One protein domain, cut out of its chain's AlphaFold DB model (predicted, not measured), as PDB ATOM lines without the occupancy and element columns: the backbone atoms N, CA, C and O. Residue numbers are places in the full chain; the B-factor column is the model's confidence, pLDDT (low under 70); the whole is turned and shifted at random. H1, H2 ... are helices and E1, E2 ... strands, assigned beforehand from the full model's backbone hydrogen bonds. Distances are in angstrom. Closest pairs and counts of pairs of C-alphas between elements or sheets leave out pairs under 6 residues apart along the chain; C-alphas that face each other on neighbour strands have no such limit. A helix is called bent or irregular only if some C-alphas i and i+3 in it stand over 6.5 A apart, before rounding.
ATOM      1  N   VAL A   2      89.189 -31.503 207.621       94.00
ATOM      2  CA  VAL A   2      90.378 -31.568 206.735       94.00
ATOM      3  C   VAL A   2      91.376 -32.621 207.207       94.00
ATOM      4  O   VAL A   2      91.819 -33.442 206.411       94.00
ATOM      5  N   GLN A   3      91.681 -32.639 208.507       93.12
ATOM      6  CA  GLN A   3      92.571 -33.637 209.104       93.12
ATOM      7  C   GLN A   3      92.095 -35.071 208.834       93.12
ATOM      8  O   GLN A   3      92.916 -35.931 208.540       93.12
ATOM      9  N   ASP A   4      90.782 -35.325 208.837       95.31
ATOM     10  CA  ASP A   4      90.228 -36.650 208.530       95.31
ATOM     11  C   ASP A   4      90.476 -37.049 207.068       95.31
ATOM     12  O   ASP A   4      90.816 -38.199 206.789       95.31
ATOM     13  N   LEU A   5      90.336 -36.105 206.128       95.69
ATOM     14  CA  LEU A   5      90.647 -36.334 204.712       95.69
ATOM     15  C   LEU A   5      92.137 -36.629 204.515       95.69
ATOM     16  O   LEU A   5      92.494 -37.533 203.761       95.69
ATOM     17  N   VAL A   6      93.002 -35.901 205.221       95.75
ATOM     18  CA  VAL A   6      94.456 -36.101 205.196       95.75
ATOM     19  C   VAL A   6      94.831 -37.460 205.791       95.75
ATOM     20  O   VAL A   6      95.530 -38.235 205.141       95.75
ATOM     21  N   ALA A   7      94.302 -37.805 206.967       95.25
ATOM     22  CA  ALA A   7      94.548 -39.084 207.633       95.25
ATOM     23  C   ALA A   7      94.100 -40.283 206.780       95.25
ATOM     24  O   ALA A   7      94.760 -41.321 206.754       95.25
ATOM     25  N   ARG A   8      93.007 -40.125 206.023       96.81
ATOM     26  CA  ARG A   8      92.492 -41.133 205.083       96.81
ATOM     27  C   ARG A   8      93.183 -41.118 203.714       96.81
ATOM     28  O   ARG A   8      92.749 -41.845 202.827       96.81
ATOM     29  N   ARG A   9      94.240 -40.315 203.530       94.75
ATOM     30  CA  ARG A   9      94.986 -40.161 202.265       94.75
ATOM     31  C   ARG A   9      94.109 -39.737 201.077       94.75
ATOM     32  O   ARG A   9      94.363 -40.116 199.940       94.75
ATOM     33  N   LEU A  10      93.079 -38.933 201.341       95.88
ATOM     34  CA  LEU A  10      92.187 -38.353 200.326       95.88
ATOM     35  C   LEU A  10      92.660 -36.972 199.841       95.88
ATOM     36  O   LEU A  10      92.022 -36.351 198.995       95.88
ATOM     37  N   MET A  11      93.776 -36.489 200.383       95.00
ATOM     38  CA  MET A  11      94.436 -35.241 200.020       95.00
ATOM     39  C   MET A  11      95.842 -35.562 199.519       95.00
ATOM     40  O   MET A  11      96.564 -36.330 200.154       95.00
ATOM     41  N   ARG A  12      96.228 -34.963 198.393       91.94
ATOM     42  CA  ARG A  12      97.575 -35.080 197.817       91.94
ATOM     43  C   ARG A  12      98.405 -33.829 198.091       91.94
ATOM     44  O   ARG A  12      97.849 -32.776 198.410       91.94
ATOM     45  N   GLU A  13      99.713 -33.947 197.894       92.31
ATOM     46  CA  GLU A  13     100.620 -32.798 197.837       92.31
ATOM     47  C   GLU A  13     100.110 -31.757 196.824       92.31
ATOM     48  O   GLU A  13      99.583 -32.101 195.758       92.31
ATOM     49  N   GLY A  14     100.202 -30.477 197.187       93.00
ATOM     50  CA  GLY A  14      99.620 -29.370 196.428       93.00
ATOM     51  C   GLY A  14      98.119 -29.163 196.661       93.00
ATOM     52  O   GLY A  14      97.514 -28.323 195.992       93.00
ATOM     53  N   GLY A  15      97.501 -29.908 197.587       96.06
ATOM     54  CA  GLY A  15      96.103 -29.731 197.972       96.06
ATOM     55  C   GLY A  15      95.797 -28.315 198.473       96.06
ATOM     56  O   GLY A  15      96.634 -27.657 199.093       96.06
ATOM     57  N   LYS A  16      94.576 -27.843 198.203       97.44
ATOM     58  CA  LYS A  16      94.114 -26.490 198.537       97.44
ATOM     59  C   LYS A  16      92.834 -26.569 199.353       97.44
ATOM     60  O   LYS A  16      91.841 -27.134 198.899       97.44
ATOM     61  N   VAL A  17      92.858 -25.993 200.545       97.94
ATOM     62  CA  VAL A  17      91.704 -25.907 201.437       97.94
ATOM     63  C   VAL A  17      91.238 -24.462 201.488       97.94
ATOM     64  O   VAL A  17      92.012 -23.559 201.808       97.94
ATOM     65  N   PHE A  18      89.949 -24.261 201.221       98.12
ATOM     66  CA  PHE A  18      89.292 -22.968 201.352       98.12
ATOM     67  C   PHE A  18      88.126 -23.072 202.328       98.12
ATOM     68  O   PHE A  18      87.264 -23.941 202.194       98.12
ATOM     69  N   ALA A  19      88.091 -22.175 203.305       98.19
ATOM     70  CA  ALA A  19      86.938 -21.965 204.167       98.19
ATOM     71  C   ALA A  19      86.224 -20.665 203.791       98.19
ATOM     72  O   ALA A  19      86.867 -19.704 203.385       98.19
ATOM     73  N   MET A  20      84.905 -20.603 203.976       97.69
ATOM     74  CA  MET A  20      84.148 -19.368 203.757       97.69
ATOM     75  C   MET A  20      83.965 -18.593 205.061       97.69
ATOM     76  O   MET A  20      83.287 -19.070 205.979       97.69
ATOM     77  N   THR A  21      84.521 -17.386 205.122       97.56
ATOM     78  CA  THR A  21      84.313 -16.418 206.205       97.56
ATOM     79  C   THR A  21      83.563 -15.176 205.704       97.56
ATOM     80  O   THR A  21      83.074 -15.143 204.577       97.56
ATOM     81  N   SER A  22      83.407 -14.176 206.565       95.19
ATOM     82  CA  SER A  22      82.710 -12.915 206.305       95.19
ATOM     83  C   SER A  22      83.348 -11.795 207.122       95.19
ATOM     84  O   SER A  22      83.976 -12.079 208.141       95.19
ATOM     85  N   SER A  23      83.084 -10.536 206.772       94.62
ATOM     86  CA  SER A  23      83.438  -9.368 207.599       94.62
ATOM     87  C   SER A  23      82.957  -9.485 209.053       94.62
ATOM     88  O   SER A  23      83.578  -8.940 209.959       94.62
ATOM     89  N   GLY A  24      81.904 -10.269 209.317       92.81
ATOM     90  CA  GLY A  24      81.385 -10.507 210.668       92.81
ATOM     91  C   GLY A  24      82.360 -11.201 211.621       92.81
ATOM     92  O   GLY A  24      82.100 -11.215 212.819       92.81
ATOM     93  N   GLY A  25      83.465 -11.774 211.130       93.00
ATOM     94  CA  GLY A  25      84.524 -12.331 211.980       93.00
ATOM     95  C   GLY A  25      85.365 -11.265 212.694       93.00
ATOM     96  O   GLY A  25      85.933 -11.545 213.746       93.00
ATOM     97  N   THR A  26      85.418 -10.044 212.153       93.50
ATOM     98  CA  THR A  26      86.226  -8.926 212.676       93.50
ATOM     99  C   THR A  26      85.416  -7.652 212.925       93.50
ATOM    100  O   THR A  26      85.888  -6.754 213.619       93.50
ATOM    101  N   ARG A  27      84.191  -7.569 212.393       90.88
ATOM    102  CA  ARG A  27      83.254  -6.451 212.559       90.88
ATOM    103  C   ARG A  27      81.954  -6.914 213.204       90.88
ATOM    104  O   ARG A  27      81.563  -8.077 213.113       90.88
ATOM    105  N   VAL A  28      81.259  -5.974 213.836       90.44
ATOM    106  CA  VAL A  28      79.995  -6.241 214.528       90.44
ATOM    107  C   VAL A  28      78.820  -5.886 213.628       90.44
ATOM    108  O   VAL A  28      78.734  -4.772 213.112       90.44
ATOM    109  N   PHE A  29      77.883  -6.822 213.502       84.56
ATOM    110  CA  PHE A  29      76.600  -6.619 212.839       84.56
ATOM    111  C   PHE A  29      75.462  -6.984 213.795       84.56
ATOM    112  O   PHE A  29      75.582  -7.976 214.529       84.56
ATOM    113  N   PRO A  30      74.341  -6.240 213.782       86.94
ATOM    114  CA  PRO A  30      73.122  -6.675 214.452       86.94
ATOM    115  C   PRO A  30      72.773  -8.113 214.054       86.94
ATOM    116  O   PRO A  30      73.005  -8.521 212.918       86.94
ATOM    117  N   THR A  31      72.271  -8.891 215.018       86.62
ATOM    118  CA  THR A  31      71.771 -10.269 214.831       86.62
ATOM    119  C   THR A  31      72.771 -11.303 214.279       86.62
ATOM    120  O   THR A  31      72.380 -12.440 214.028       86.62
ATOM    121  N   TYR A  32      74.064 -10.969 214.153       89.56
ATOM    122  CA  TYR A  32      75.094 -11.854 213.581       89.56
ATOM    123  C   TYR A  32      75.998 -12.535 214.625       89.56
ATOM    124  O   TYR A  32      76.845 -13.339 214.257       89.56
ATOM    125  N   GLY A  33      75.828 -12.267 215.926       93.19
ATOM    126  CA  GLY A  33      76.805 -12.617 216.975       93.19
ATOM    127  C   GLY A  33      77.253 -14.087 217.024       93.19
ATOM    128  O   GLY A  33      78.451 -14.363 217.064       93.19
ATOM    129  N   ALA A  34      76.322 -15.044 216.956       93.62
ATOM    130  CA  ALA A  34      76.678 -16.468 216.928       93.62
ATOM    131  C   ALA A  34      77.484 -16.838 215.669       93.62
ATOM    132  O   ALA A  34      78.431 -17.622 215.729       93.62
ATOM    133  N   VAL A  35      77.139 -16.231 214.529       93.81
ATOM    134  CA  VAL A  35      77.859 -16.426 213.268       93.81
ATOM    135  C   VAL A  35      79.229 -15.747 213.329       93.81
ATOM    136  O   VAL A  35      80.210 -16.371 212.936       93.81
ATOM    137  N   SER A  36      79.334 -14.539 213.891       95.88
ATOM    138  CA  SER A  36      80.602 -13.838 214.143       95.88
ATOM    139  C   SER A  36      81.580 -14.704 214.931       95.88
ATOM    140  O   SER A  36      82.704 -14.918 214.481       95.88
ATOM    141  N   ALA A  37      81.141 -15.272 216.061       97.06
ATOM    142  CA  ALA A  37      81.972 -16.158 216.873       97.06
ATOM    143  C   ALA A  37      82.446 -17.384 216.075       97.06
ATOM    144  O   ALA A  37      83.632 -17.720 216.088       97.06
ATOM    145  N   ALA A  38      81.541 -18.016 215.319       97.06
ATOM    146  CA  ALA A  38      81.881 -19.155 214.473       97.06
ATOM    147  C   ALA A  38      82.885 -18.790 213.364       97.06
ATOM    148  O   ALA A  38      83.796 -19.570 213.085       97.06
ATOM    149  N   LYS A  39      82.756 -17.612 212.738       97.44
ATOM    150  CA  LYS A  39      83.684 -17.142 211.697       97.44
ATOM    151  C   LYS A  39      85.058 -16.785 212.259       97.44
ATOM    152  O   LYS A  39      86.057 -17.215 211.691       97.44
ATOM    153  N   ALA A  40      85.121 -16.117 213.409       98.06
ATOM    154  CA  ALA A  40      86.383 -15.842 214.096       98.06
ATOM    155  C   ALA A  40      87.113 -17.141 214.494       98.06
ATOM    156  O   ALA A  40      88.317 -17.287 214.263       98.06
ATOM    157  N   ALA A  41      86.376 -18.122 215.027       98.25
ATOM    158  CA  ALA A  41      86.920 -19.441 215.343       98.25
ATOM    159  C   ALA A  41      87.419 -20.174 214.086       98.25
ATOM    160  O   ALA A  41      88.500 -20.760 214.108       98.25
ATOM    161  N   LEU A  42      86.674 -20.100 212.978       98.44
ATOM    162  CA  LEU A  42      87.055 -20.696 211.696       98.44
ATOM    163  C   LEU A  42      88.349 -20.092 211.137       98.44
ATOM    164  O   LEU A  42      89.219 -20.837 210.693       98.44
ATOM    165  N   GLU A  43      88.516 -18.771 211.196       98.56
ATOM    166  CA  GLU A  43      89.757 -18.107 210.774       98.56
ATOM    167  C   GLU A  43      90.948 -18.512 211.648       98.56
ATOM    168  O   GLU A  43      92.044 -18.745 211.137       98.56
ATOM    169  N   SER A  44      90.736 -18.675 212.959       98.44
ATOM    170  CA  SER A  44      91.756 -19.235 213.852       98.44
ATOM    171  C   SER A  44      92.112 -20.675 213.500       98.44
ATOM    172  O   SER A  44      93.288 -21.026 213.404       98.44
ATOM    173  N   HIS A  45      91.103 -21.497 213.224       98.19
ATOM    174  CA  HIS A  45      91.301 -22.885 212.834       98.19
ATOM    175  C   HIS A  45      92.056 -23.012 211.504       98.19
ATOM    176  O   HIS A  45      92.906 -23.886 211.367       98.19
ATOM    177  N   ILE A  46      91.821 -22.113 210.543       98.62
ATOM    178  CA  ILE A  46      92.573 -22.077 209.282       98.62
ATOM    179  C   ILE A  46      94.063 -21.811 209.509       98.62
ATOM    180  O   ILE A  46      94.885 -22.464 208.870       98.62
ATOM    181  N   ARG A  47      94.431 -20.923 210.443       98.62
ATOM    182  CA  ARG A  47      95.845 -20.709 210.806       98.62
ATOM    183  C   ARG A  47      96.477 -21.966 211.402       98.62
ATOM    184  O   ARG A  47      97.605 -22.298 211.054       98.62
ATOM    185  N   GLN A  48      95.735 -22.687 212.242       98.56
ATOM    186  CA  GLN A  48      96.193 -23.959 212.799       98.56
ATOM    187  C   GLN A  48      96.395 -25.018 211.700       98.56
ATOM    188  O   GLN A  48      97.452 -25.636 211.626       98.56
ATOM    189  N   LEU A  49      95.427 -25.174 210.792       98.44
ATOM    190  CA  LEU A  49      95.543 -26.100 209.661       98.44
ATOM    191  C   LEU A  49      96.699 -25.726 208.726       98.44
ATOM    192  O   LEU A  49      97.369 -26.608 208.204       98.44
ATOM    193  N   ALA A  50      96.960 -24.435 208.521       98.50
ATOM    194  CA  ALA A  50      98.087 -23.989 207.711       98.50
ATOM    195  C   ALA A  50      99.431 -24.470 208.279       98.50
ATOM    196  O   ALA A  50     100.268 -24.939 207.513       98.50
ATOM    197  N   LEU A  51      99.612 -24.401 209.604       98.38
ATOM    198  CA  LEU A  51     100.798 -24.930 210.285       98.38
ATOM    199  C   LEU A  51     100.910 -26.451 210.115       98.38
ATOM    200  O   LEU A  51     101.956 -26.960 209.724       98.38
ATOM    201  N   GLU A  52      99.832 -27.174 210.410       97.69
ATOM    202  CA  GLU A  52      99.830 -28.640 210.446       97.69
ATOM    203  C   GLU A  52      99.996 -29.283 209.064       97.69
ATOM    204  O   GLU A  52     100.558 -30.371 208.948       97.69
ATOM    205  N   LEU A  53      99.497 -28.627 208.014       97.50
ATOM    206  CA  LEU A  53      99.440 -29.182 206.661       97.50
ATOM    207  C   LEU A  53     100.585 -28.713 205.754       97.50
ATOM    208  O   LEU A  53     100.810 -29.316 204.701       97.50
ATOM    209  N   ALA A  54     101.352 -27.699 206.169       97.19
ATOM    210  CA  ALA A  54     102.509 -27.212 205.421       97.19
ATOM    211  C   ALA A  54     103.564 -28.303 205.125       97.19
ATOM    212  O   ALA A  54     104.003 -28.368 203.975       97.19
ATOM    213  N   PRO A  55     103.928 -29.215 206.058       95.88
ATOM    214  CA  PRO A  55     104.867 -30.308 205.766       95.88
ATOM    215  C   PRO A  55     104.383 -31.287 204.685       95.88
ATOM    216  O   PRO A  55     105.178 -32.050 204.148       95.88
ATOM    217  N   LEU A  56     103.084 -31.276 204.372       96.00
ATOM    218  CA  LEU A  56     102.463 -32.106 203.338       96.00
ATOM    219  C   LEU A  56     102.279 -31.350 202.009       96.00
ATOM    220  O   LEU A  56     101.628 -31.860 201.097       96.00
ATOM    221  N   GLY A  57     102.779 -30.112 201.909       95.69
ATOM    222  CA  GLY A  57     102.599 -29.257 200.736       95.69
ATOM    223  C   GLY A  57     101.143 -28.841 200.492       95.69
ATOM    224  O   GLY A  57     100.769 -28.558 199.353       95.69
ATOM    225  N   ILE A  58     100.300 -28.840 201.530       97.19
ATOM    226  CA  ILE A  58      98.877 -28.479 201.454       97.19
ATOM    227  C   ILE A  58      98.676 -27.090 202.061       97.19
ATOM    228  O   ILE A  58      99.160 -26.808 203.157       97.19
ATOM    229  N   THR A  59      97.913 -26.231 201.383       98.19
ATOM    230  CA  THR A  59      97.583 -24.896 201.902       98.19
ATOM    231  C   THR A  59      96.162 -24.823 202.446       98.19
ATOM    232  O   THR A  59      95.257 -25.496 201.950       98.19
ATOM    233  N   ALA A  60      95.954 -23.965 203.444       98.50
ATOM    234  CA  ALA A  60      94.639 -23.669 204.000       98.50
ATOM    235  C   ALA A  60      94.439 -22.157 204.106       98.50
ATOM    236  O   ALA A  60      95.243 -21.475 204.728       98.50
ATOM    237  N   ASN A  61      93.372 -21.624 203.509       98.69
ATOM    238  CA  ASN A  61      93.030 -20.202 203.578       98.69
ATOM    239  C   ASN A  61      91.525 -20.013 203.800       98.69
ATOM    240  O   ASN A  61      90.711 -20.869 203.451       98.69
ATOM    241  N   ALA A  62      91.143 -18.870 204.354       98.69
ATOM    242  CA  ALA A  62      89.766 -18.416 204.417       98.69
ATOM    243  C   ALA A  62      89.506 -17.402 203.296       98.69
ATOM    244  O   ALA A  62      90.343 -16.549 203.012       98.69
ATOM    245  N   ILE A  63      88.334 -17.477 202.675       98.69
ATOM    246  CA  ILE A  63      87.843 -16.507 201.702       98.69
ATOM    247  C   ILE A  63      86.792 -15.647 202.396       98.69
ATOM    248  O   ILE A  63      85.757 -16.156 202.835       98.69
ATOM    249  N   ARG A  64      87.058 -14.348 202.504       98.31
ATOM    250  CA  ARG A  64      86.103 -13.357 202.996       98.31
ATOM    251  C   ARG A  64      85.350 -12.783 201.806       98.31
ATOM    252  O   ARG A  64      85.831 -11.864 201.149       98.31
ATOM    253  N   ALA A  65      84.190 -13.360 201.521       97.81
ATOM    254  CA  ALA A  65      83.299 -12.831 200.498       97.81
ATOM    255  C   ALA A  65      82.557 -11.589 201.014       97.81
ATOM    256  O   ALA A  65      82.260 -11.496 202.210       97.81
ATOM    257  N   GLY A  66      82.234 -10.671 200.102       96.62
ATOM    258  CA  GLY A  66      81.293  -9.583 200.377       96.62
ATOM    259  C   GLY A  66      79.860 -10.105 200.483       96.62
ATOM    260  O   GLY A  66      79.594 -11.301 200.276       96.62
ATOM    261  N   VAL A  67      78.914  -9.221 200.806       95.94
ATOM    262  CA  VAL A  67      77.504  -9.618 200.917       95.94
ATOM    263  C   VAL A  67      77.046 -10.220 199.589       95.94
ATOM    264  O   VAL A  67      77.129  -9.599 198.530       95.94
ATOM    265  N   THR A  68      76.574 -11.464 199.666       96.88
ATOM    266  CA  THR A  68      76.129 -12.261 198.522       96.88
ATOM    267  C   THR A  68      74.725 -12.767 198.812       96.88
ATOM    268  O   THR A  68      74.510 -13.461 199.811       96.88
ATOM    269  N   ASP A  69      73.771 -12.448 197.938       96.38
ATOM    270  CA  ASP A  69      72.394 -12.919 198.080       96.38
ATOM    271  C   ASP A  69      72.318 -14.439 197.849       96.38
ATOM    272  O   ASP A  69      72.423 -14.938 196.729       96.38
ATOM    273  N   THR A  70      72.189 -15.186 198.945       95.94
ATOM    274  CA  THR A  70      72.170 -16.652 198.969       95.94
ATOM    275  C   THR A  70      71.039 -17.157 199.864       95.94
ATOM    276  O   THR A  70      70.590 -16.436 200.760       95.94
ATOM    277  N   PRO A  71      70.611 -18.427 199.723       97.06
ATOM    278  CA  PRO A  71      69.639 -19.018 200.640       97.06
ATOM    279  C   PRO A  71      70.054 -18.933 202.116       97.06
ATOM    280  O   PRO A  71      69.194 -18.757 202.972       97.06
ATOM    281  N   ALA A  72      71.356 -19.025 202.415       93.25
ATOM    282  CA  ALA A  72      71.877 -18.889 203.774       93.25
ATOM    283  C   ALA A  72      71.765 -17.449 204.295       93.25
ATOM    284  O   ALA A  72      71.341 -17.250 205.431       93.25
ATOM    285  N   LEU A  73      72.079 -16.449 203.457       94.12
ATOM    286  CA  LEU A  73      71.930 -15.036 203.814       94.12
ATOM    287  C   LEU A  73      70.482 -14.720 204.211       94.12
ATOM    288  O   LEU A  73      70.242 -14.120 205.253       94.12
ATOM    289  N   ARG A  74      69.517 -15.196 203.416       95.94
ATOM    290  CA  ARG A  74      68.075 -14.964 203.615       95.94
ATOM    291  C   ARG A  74      67.503 -15.582 204.897       95.94
ATOM    292  O   ARG A  74      66.347 -15.347 205.229       95.94
ATOM    293  N   LYS A  75      68.283 -16.393 205.620       93.81
ATOM    294  CA  LYS A  75      67.914 -16.926 206.944       93.81
ATOM    295  C   LYS A  75      68.349 -16.026 208.098       93.81
ATOM    296  O   LYS A  75      67.941 -16.273 209.229       93.81
ATOM    297  N   ILE A  76      69.165 -15.008 207.839       91.44
ATOM    298  CA  ILE A  76      69.613 -14.066 208.861       91.44
ATOM    299  C   ILE A  76      68.500 -13.033 209.096       91.44
ATOM    300  O   ILE A  76      68.010 -12.433 208.136       91.44
ATOM    301  N   PRO A  77      68.087 -12.789 210.351       92.56
ATOM    302  CA  PRO A  77      67.162 -11.703 210.655       92.56
ATOM    303  C   PRO A  77      67.692 -10.358 210.130       92.56
ATOM    304  O   PRO A  77      68.853 -10.024 210.346       92.56
ATOM    305  N   GLY A  78      66.858  -9.596 209.416       91.31
ATOM    306  CA  GLY A  78      67.258  -8.310 208.824       91.31
ATOM    307  C   GLY A  78      68.135  -8.411 207.567       91.31
ATOM    308  O   GLY A  78      68.812  -7.441 207.217       91.31
ATOM    309  N   HIS A  79      68.151  -9.563 206.886       93.94
ATOM    310  CA  HIS A  79      68.951  -9.772 205.674       93.94
ATOM    311  C   HIS A  79      68.675  -8.756 204.556       93.94
ATOM    312  O   HIS A  79      69.604  -8.405 203.834       93.94
ATOM    313  N   GLU A  80      67.451  -8.244 204.417       95.62
ATOM    314  CA  GLU A  80      67.110  -7.239 203.406       95.62
ATOM    315  C   GLU A  80      67.938  -5.967 203.608       95.62
ATOM    316  O   GLU A  80      68.499  -5.426 202.653       95.62
ATOM    317  N   LYS A  81      68.106  -5.539 204.868       93.94
ATOM    318  CA  LYS A  81      68.950  -4.388 205.198       93.94
ATOM    319  C   LYS A  81      70.426  -4.687 204.959       93.94
ATOM    320  O   LYS A  81      71.157  -3.812 204.510       93.94
ATOM    321  N   MET A  82      70.867  -5.917 205.226       92.81
ATOM    322  CA  MET A  82      72.236  -6.349 204.929       92.81
ATOM    323  C   MET A  82      72.526  -6.318 203.422       92.81
ATOM    324  O   MET A  82      73.599  -5.875 203.025       92.81
ATOM    325  N   ILE A  83      71.566  -6.730 202.588       95.75
ATOM    326  CA  ILE A  83      71.647  -6.648 201.124       95.75
ATOM    327  C   ILE A  83      71.739  -5.190 200.666       95.75
ATOM    328  O   ILE A  83      72.629  -4.847 199.888       95.75
ATOM    329  N   GLU A  84      70.840  -4.331 201.147       95.81
ATOM    330  CA  GLU A  84      70.827  -2.910 200.795       95.81
ATOM    331  C   GLU A  84      72.157  -2.241 201.166       95.81
ATOM    332  O   GLU A  84      72.842  -1.690 200.304       95.81
ATOM    333  N   VAL A  85      72.578  -2.383 202.426       92.94
ATOM    334  CA  VAL A  85      73.820  -1.797 202.942       92.94
ATOM    335  C   VAL A  85      75.047  -2.376 202.241       92.94
ATOM    336  O   VAL A  85      75.958  -1.625 201.906       92.94
ATOM    337  N   GLY A  86      75.083  -3.686 201.985       94.31
ATOM    338  CA  GLY A  86      76.175  -4.326 201.249       94.31
ATOM    339  C   GLY A  86      76.324  -3.743 199.843       94.31
ATOM    340  O   GLY A  86      77.421  -3.363 199.438       94.31
ATOM    341  N   ARG A  87      75.209  -3.566 199.121       96.56
ATOM    342  CA  ARG A  87      75.202  -2.942 197.791       96.56
ATOM    343  C   ARG A  87      75.665  -1.485 197.834       96.56
ATOM    344  O   ARG A  87      76.379  -1.057 196.930       96.56
ATOM    345  N   GLU A  88      75.243  -0.726 198.841       95.00
ATOM    346  CA  GLU A  88      75.621   0.681 198.994       95.00
ATOM    347  C   GLU A  88      77.096   0.859 199.355       95.00
ATOM    348  O   GLU A  88      77.746   1.747 198.798       95.00
ATOM    349  N   ARG A  89      77.608   0.027 200.270       92.31
ATOM    350  CA  ARG A  89      78.986   0.080 200.774       92.31
ATOM    351  C   ARG A  89      79.999  -0.446 199.780       92.31
ATOM    352  O   ARG A  89      81.118   0.053 199.753       92.31
ATOM    353  N   ASN A  90      79.633  -1.443 198.977       96.81
ATOM    354  CA  ASN A  90      80.547  -1.984 197.988       96.81
ATOM    355  C   ASN A  90      80.978  -0.868 197.008       96.81
ATOM    356  O   ASN A  90      80.109  -0.247 196.387       96.81
ATOM    357  N   PRO A  91      82.288  -0.619 196.818       96.69
ATOM    358  CA  PRO A  91      82.787   0.392 195.881       96.69
ATOM    359  C   PRO A  91      82.230   0.267 194.455       96.69
ATOM    360  O   PRO A  91      82.032   1.274 193.778       96.69
ATOM    361  N   TYR A  92      81.906  -0.950 194.010       96.69
ATOM    362  CA  TYR A  92      81.298  -1.214 192.702       96.69
ATOM    363  C   TYR A  92      79.775  -0.991 192.662       96.69
ATOM    364  O   TYR A  92      79.152  -1.229 191.627       96.69
ATOM    365  N   ARG A  93      79.153  -0.568 193.772       96.00
ATOM    366  CA  ARG A  93      77.702  -0.332 193.927       96.00
ATOM    367  C   ARG A  93      76.821  -1.537 193.566       96.00
ATOM    368  O   ARG A  93      75.669  -1.398 193.136       96.00
ATOM    369  N   ARG A  94      77.365  -2.741 193.753       97.38
ATOM    370  CA  ARG A  94      76.700  -4.033 193.545       97.38
ATOM    371  C   ARG A  94      77.089  -5.019 194.640       97.38
ATOM    372  O   ARG A  94      78.123  -4.859 195.276       97.38
ATOM    373  N   LEU A  95      76.290  -6.068 194.804       98.12
ATOM    374  CA  LEU A  95      76.653  -7.203 195.651       98.12
ATOM    375  C   LEU A  95      77.785  -8.026 195.030       98.12
ATOM    376  O   LEU A  95      77.932  -8.080 193.802       98.12
ATOM    377  N   THR A  96      78.524  -8.731 195.885       98.00
ATOM    378  CA  THR A  96      79.351  -9.862 195.458       98.00
ATOM    379  C   THR A  96      78.445 -10.976 194.929       98.00
ATOM    380  O   THR A  96      77.350 -11.211 195.440       98.00
ATOM    381  N   THR A  97      78.887 -11.660 193.877       97.81
ATOM    382  CA  THR A  97      78.201 -12.824 193.307       97.81
ATOM    383  C   THR A  97      79.013 -14.099 193.548       97.81
ATOM    384  O   THR A  97      80.238 -14.034 193.682       97.81
ATOM    385  N   PRO A  98      78.385 -15.290 193.525       97.38
ATOM    386  CA  PRO A  98      79.129 -16.548 193.583       97.38
ATOM    387  C   PRO A  98      80.176 -16.686 192.467       97.38
ATOM    388  O   PRO A  98      81.226 -17.284 192.688       97.38
ATOM    389  N   ALA A  99      79.920 -16.105 191.289       98.31
ATOM    390  CA  ALA A  99      80.851 -16.120 190.162       98.31
ATOM    391  C   ALA A  99      82.126 -15.297 190.433       98.31
ATOM    392  O   ALA A  99      83.214 -15.721 190.036       98.31
ATOM    393  N   ASP A 100      82.018 -14.175 191.157       98.12
ATOM    394  CA  ASP A 100      83.185 -13.383 191.580       98.12
ATOM    395  C   ASP A 100      84.100 -14.216 192.494       98.12
ATOM    396  O   ASP A 100      85.311 -14.301 192.283       98.12
ATOM    397  N   VAL A 101      83.502 -14.903 193.475       98.31
ATOM    398  CA  VAL A 101      84.219 -15.763 194.428       98.31
ATOM    399  C   VAL A 101      84.834 -16.982 193.733       98.31
ATOM    400  O   VAL A 101      86.001 -17.304 193.963       98.31
ATOM    401  N   ALA A 102      84.083 -17.640 192.846       98.19
ATOM    402  CA  ALA A 102      84.553 -18.809 192.105       98.19
ATOM    403  C   ALA A 102      85.740 -18.483 191.185       98.19
ATOM    404  O   ALA A 102      86.689 -19.268 191.094       98.19
ATOM    405  N   SER A 103      85.722 -17.309 190.547       98.31
ATOM    406  CA  SER A 103      86.823 -16.847 189.695       98.31
ATOM    407  C   SER A 103      88.114 -16.673 190.499       98.31
ATOM    408  O   SER A 103      89.167 -17.162 190.088       98.31
ATOM    409  N   ALA A 104      88.033 -16.071 191.691       98.19
ATOM    410  CA  ALA A 104      89.180 -15.934 192.587       98.19
ATOM    411  C   ALA A 104      89.713 -17.297 193.061       98.19
ATOM    412  O   ALA A 104      90.913 -17.557 192.966       98.19
ATOM    413  N   ILE A 105      88.834 -18.202 193.509       98.31
ATOM    414  CA  ILE A 105      89.230 -19.553 193.948       98.31
ATOM    415  C   ILE A 105      89.914 -20.326 192.810       98.31
ATOM    416  O   ILE A 105      90.917 -20.995 193.042       98.31
ATOM    417  N   THR A 106      89.434 -20.192 191.572       98.00
ATOM    418  CA  THR A 106      90.033 -20.859 190.403       98.00
ATOM    419  C   THR A 106      91.491 -20.442 190.186       98.00
ATOM    420  O   THR A 106      92.346 -21.287 189.905       98.00
ATOM    421  N   VAL A 107      91.801 -19.155 190.372       97.50
ATOM    422  CA  VAL A 107      93.180 -18.640 190.329       97.50
ATOM    423  C   VAL A 107      93.987 -19.136 191.535       97.50
ATOM    424  O   VAL A 107      95.124 -19.577 191.377       97.50
ATOM    425  N   LEU A 108      93.392 -19.150 192.731       97.31
ATOM    426  CA  LEU A 108      94.030 -19.654 193.955       97.31
ATOM    427  C   LEU A 108      94.297 -21.171 193.937       97.31
ATOM    428  O   LEU A 108      95.081 -21.671 194.740       97.31
ATOM    429  N   CYS A 109      93.686 -21.914 193.015       96.31
ATOM    430  CA  CYS A 109      93.975 -23.330 192.792       96.31
ATOM    431  C   CYS A 109      95.205 -23.579 191.900       96.31
ATOM    432  O   CYS A 109      95.663 -24.718 191.813       96.31
ATOM    433  N   GLN A 110      95.759 -22.554 191.242       94.81
ATOM    434  CA  GLN A 110      96.916 -22.710 190.353       94.81
ATOM    435  C   GLN A 110      98.208 -23.020 191.135       94.81
ATOM    436  O   GLN A 110      98.370 -22.607 192.286       94.81
ATOM    437  N   ALA A 111      99.168 -23.701 190.497       89.56
ATOM    438  CA  ALA A 111     100.410 -24.171 191.134       89.56
ATOM    439  C   ALA A 111     101.274 -23.049 191.761       89.56
ATOM    440  O   ALA A 111     101.941 -23.261 192.777       89.56
ATOM    441  N   GLY A 112     101.216 -21.831 191.211       93.75
ATOM    442  CA  GLY A 112     101.985 -20.674 191.691       93.75
ATOM    443  C   GLY A 112     101.559 -20.116 193.055       93.75
ATOM    444  O   GLY A 112     102.212 -19.222 193.578       93.75
ATOM    445  N   THR A 113     100.489 -20.633 193.661       96.44
ATOM    446  CA  THR A 113      99.900 -20.082 194.899       96.44
ATOM    447  C   THR A 113     100.213 -20.916 196.147       96.44
ATOM    448  O   THR A 113      99.583 -20.751 197.189       96.44
ATOM    449  N   HIS A 114     101.137 -21.879 196.068       93.44
ATOM    450  CA  HIS A 114     101.463 -22.789 197.180       93.44
ATOM    451  C   HIS A 114     102.074 -22.086 198.402       93.44
ATOM    452  O   HIS A 114     101.984 -22.614 199.503       93.44
ATOM    453  N   TRP A 115     102.616 -20.877 198.239       96.25
ATOM    454  CA  TRP A 115     103.119 -20.070 199.355       96.25
ATOM    455  C   TRP A 115     102.025 -19.279 200.095       96.25
ATOM    456  O   TRP A 115     102.272 -18.676 201.134       96.25
ATOM    457  N   MET A 116     100.791 -19.277 199.579       97.88
ATOM    458  CA  MET A 116      99.651 -18.619 200.212       97.88
ATOM    459  C   MET A 116      98.939 -19.617 201.130       97.88
ATOM    460  O   MET A 116      98.129 -20.425 200.671       97.88
ATOM    461  N   THR A 117      99.233 -19.574 202.429       98.56
ATOM    462  CA  THR A 117      98.570 -20.391 203.459       98.56
ATOM    463  C   THR A 117      98.381 -19.592 204.752       98.56
ATOM    464  O   THR A 117      99.149 -18.676 205.031       98.56
ATOM    465  N   GLY A 118      97.340 -19.902 205.525       98.56
ATOM    466  CA  GLY A 118      96.984 -19.232 206.780       98.56
ATOM    467  C   GLY A 118      96.297 -17.873 206.621       98.56
ATOM    468  O   GLY A 118      96.112 -17.173 207.616       98.56
ATOM    469  N   ASN A 119      95.916 -17.483 205.400       98.56
ATOM    470  CA  ASN A 119      95.390 -16.146 205.114       98.56
ATOM    471  C   ASN A 119      93.869 -16.065 205.253       98.56
ATOM    472  O   ASN A 119      93.159 -17.036 204.985       98.56
ATOM    473  N   THR A 120      93.378 -14.857 205.532       98.50
ATOM    474  CA  THR A 120      92.008 -14.435 205.216       98.50
ATOM    475  C   THR A 120      92.066 -13.545 203.976       98.50
ATOM    476  O   THR A 120      92.548 -12.417 204.033       98.50
ATOM    477  N   ILE A 121      91.616 -14.066 202.835       98.38
ATOM    478  CA  ILE A 121      91.704 -13.413 201.526       98.38
ATOM    479  C   ILE A 121      90.368 -12.737 201.216       98.38
ATOM    480  O   ILE A 121      89.336 -13.405 201.140       98.38
ATOM    481  N   GLY A 122      90.386 -11.417 201.034       98.06
ATOM    482  CA  GLY A 122      89.208 -10.641 200.644       98.06
ATOM    483  C   GLY A 122      88.809 -10.890 199.190       98.06
ATOM    484  O   GLY A 122      89.622 -10.726 198.283       98.06
ATOM    485  N   VAL A 123      87.550 -11.264 198.976       98.31
ATOM    486  CA  VAL A 123      86.891 -11.349 197.663       98.31
ATOM    487  C   VAL A 123      85.528 -10.667 197.784       98.31
ATOM    488  O   VAL A 123      84.466 -11.274 197.664       98.31
ATOM    489  N   ASP A 124      85.579  -9.386 198.129       97.31
ATOM    490  CA  ASP A 124      84.436  -8.576 198.553       97.31
ATOM    491  C   ASP A 124      84.299  -7.282 197.736       97.31
ATOM    492  O   ASP A 124      83.508  -6.407 198.069       97.31
TER     493      ASP A 124
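What this domain is: This is residues 2 to 124 of the 131 residues of the protein "SDR family oxidoreductase" of candidate division NC10 bacterium (UniProt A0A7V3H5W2). A small parallel sheet, E1 E2 E3, forms the core between the long helix H2 on one face and the shorter H4 on the other. H1 lies at one end of the long axis and H3 at the opposite end. The 123 printed residues hold four named helices and three named strands, in the order H1 E1 H2 E2 H3 H4 E3; the class is mixed. The whole is compact, with a radius of gyration of the C-alphas of 15.7 A, and elongated, spanning 44 by 28 by 22 A.

How they stand to each other: H1, residues 2 to 7, is not on the sheet but is near H2, residues 33 to 56. E1, residues 16 to 21, is the parallel neighbour of E2, residues 59 to 65; N 19 and O 61 are 2.9 A apart, within hydrogen-bond range. E1, H2 and E2 form a strand-helix-strand unit, two parallel neighbours joined through a helix, with a right-handed crossover. H2 runs along the strands at a height over the sheet of 8.3 A; its closest C-alphas to E2 are Ala 50 and Ala 60, 5.1 A. It has a kink of 32 degrees near residue 50 and is irregular, C-alphas 52 and 55 being 7.1 A apart. H3, residues 79 to 89, is apart from H4, residues 98 to 108. H4 is on the opposite face to H2, at a height over the sheet of 8.5 A, giving three layers, helices on both faces. E3, residues 120 to 123, is parallel to E2, with N 121 and O 62 2.8 A apart; its closest C-alphas to H4 are Val 123 and Val 101, 6.1 A. Every O i to N i+4 pair is within hydrogen-bond range in H1, H3 and H4, and 18 of 20 in H2.

Where its parts are: H1 begins at C-alpha 2, (90.378, -31.568, 206.735). H2 measures 35.0 A, E2 18.8 A, E1 16.0 A, H4 15.2 A and H3 14.9 A. E3 ends at C-alpha 123, (86.891, -11.349, 197.663).

The domain as a whole: The C-alphas farthest apart are those of Arg 8 and Glu 88, 45.5 A. The links E1 to H2, E2 to H3 and H4 to E3 are long. The printed part has no cut, and no printed residue is under 70 in pLDDT.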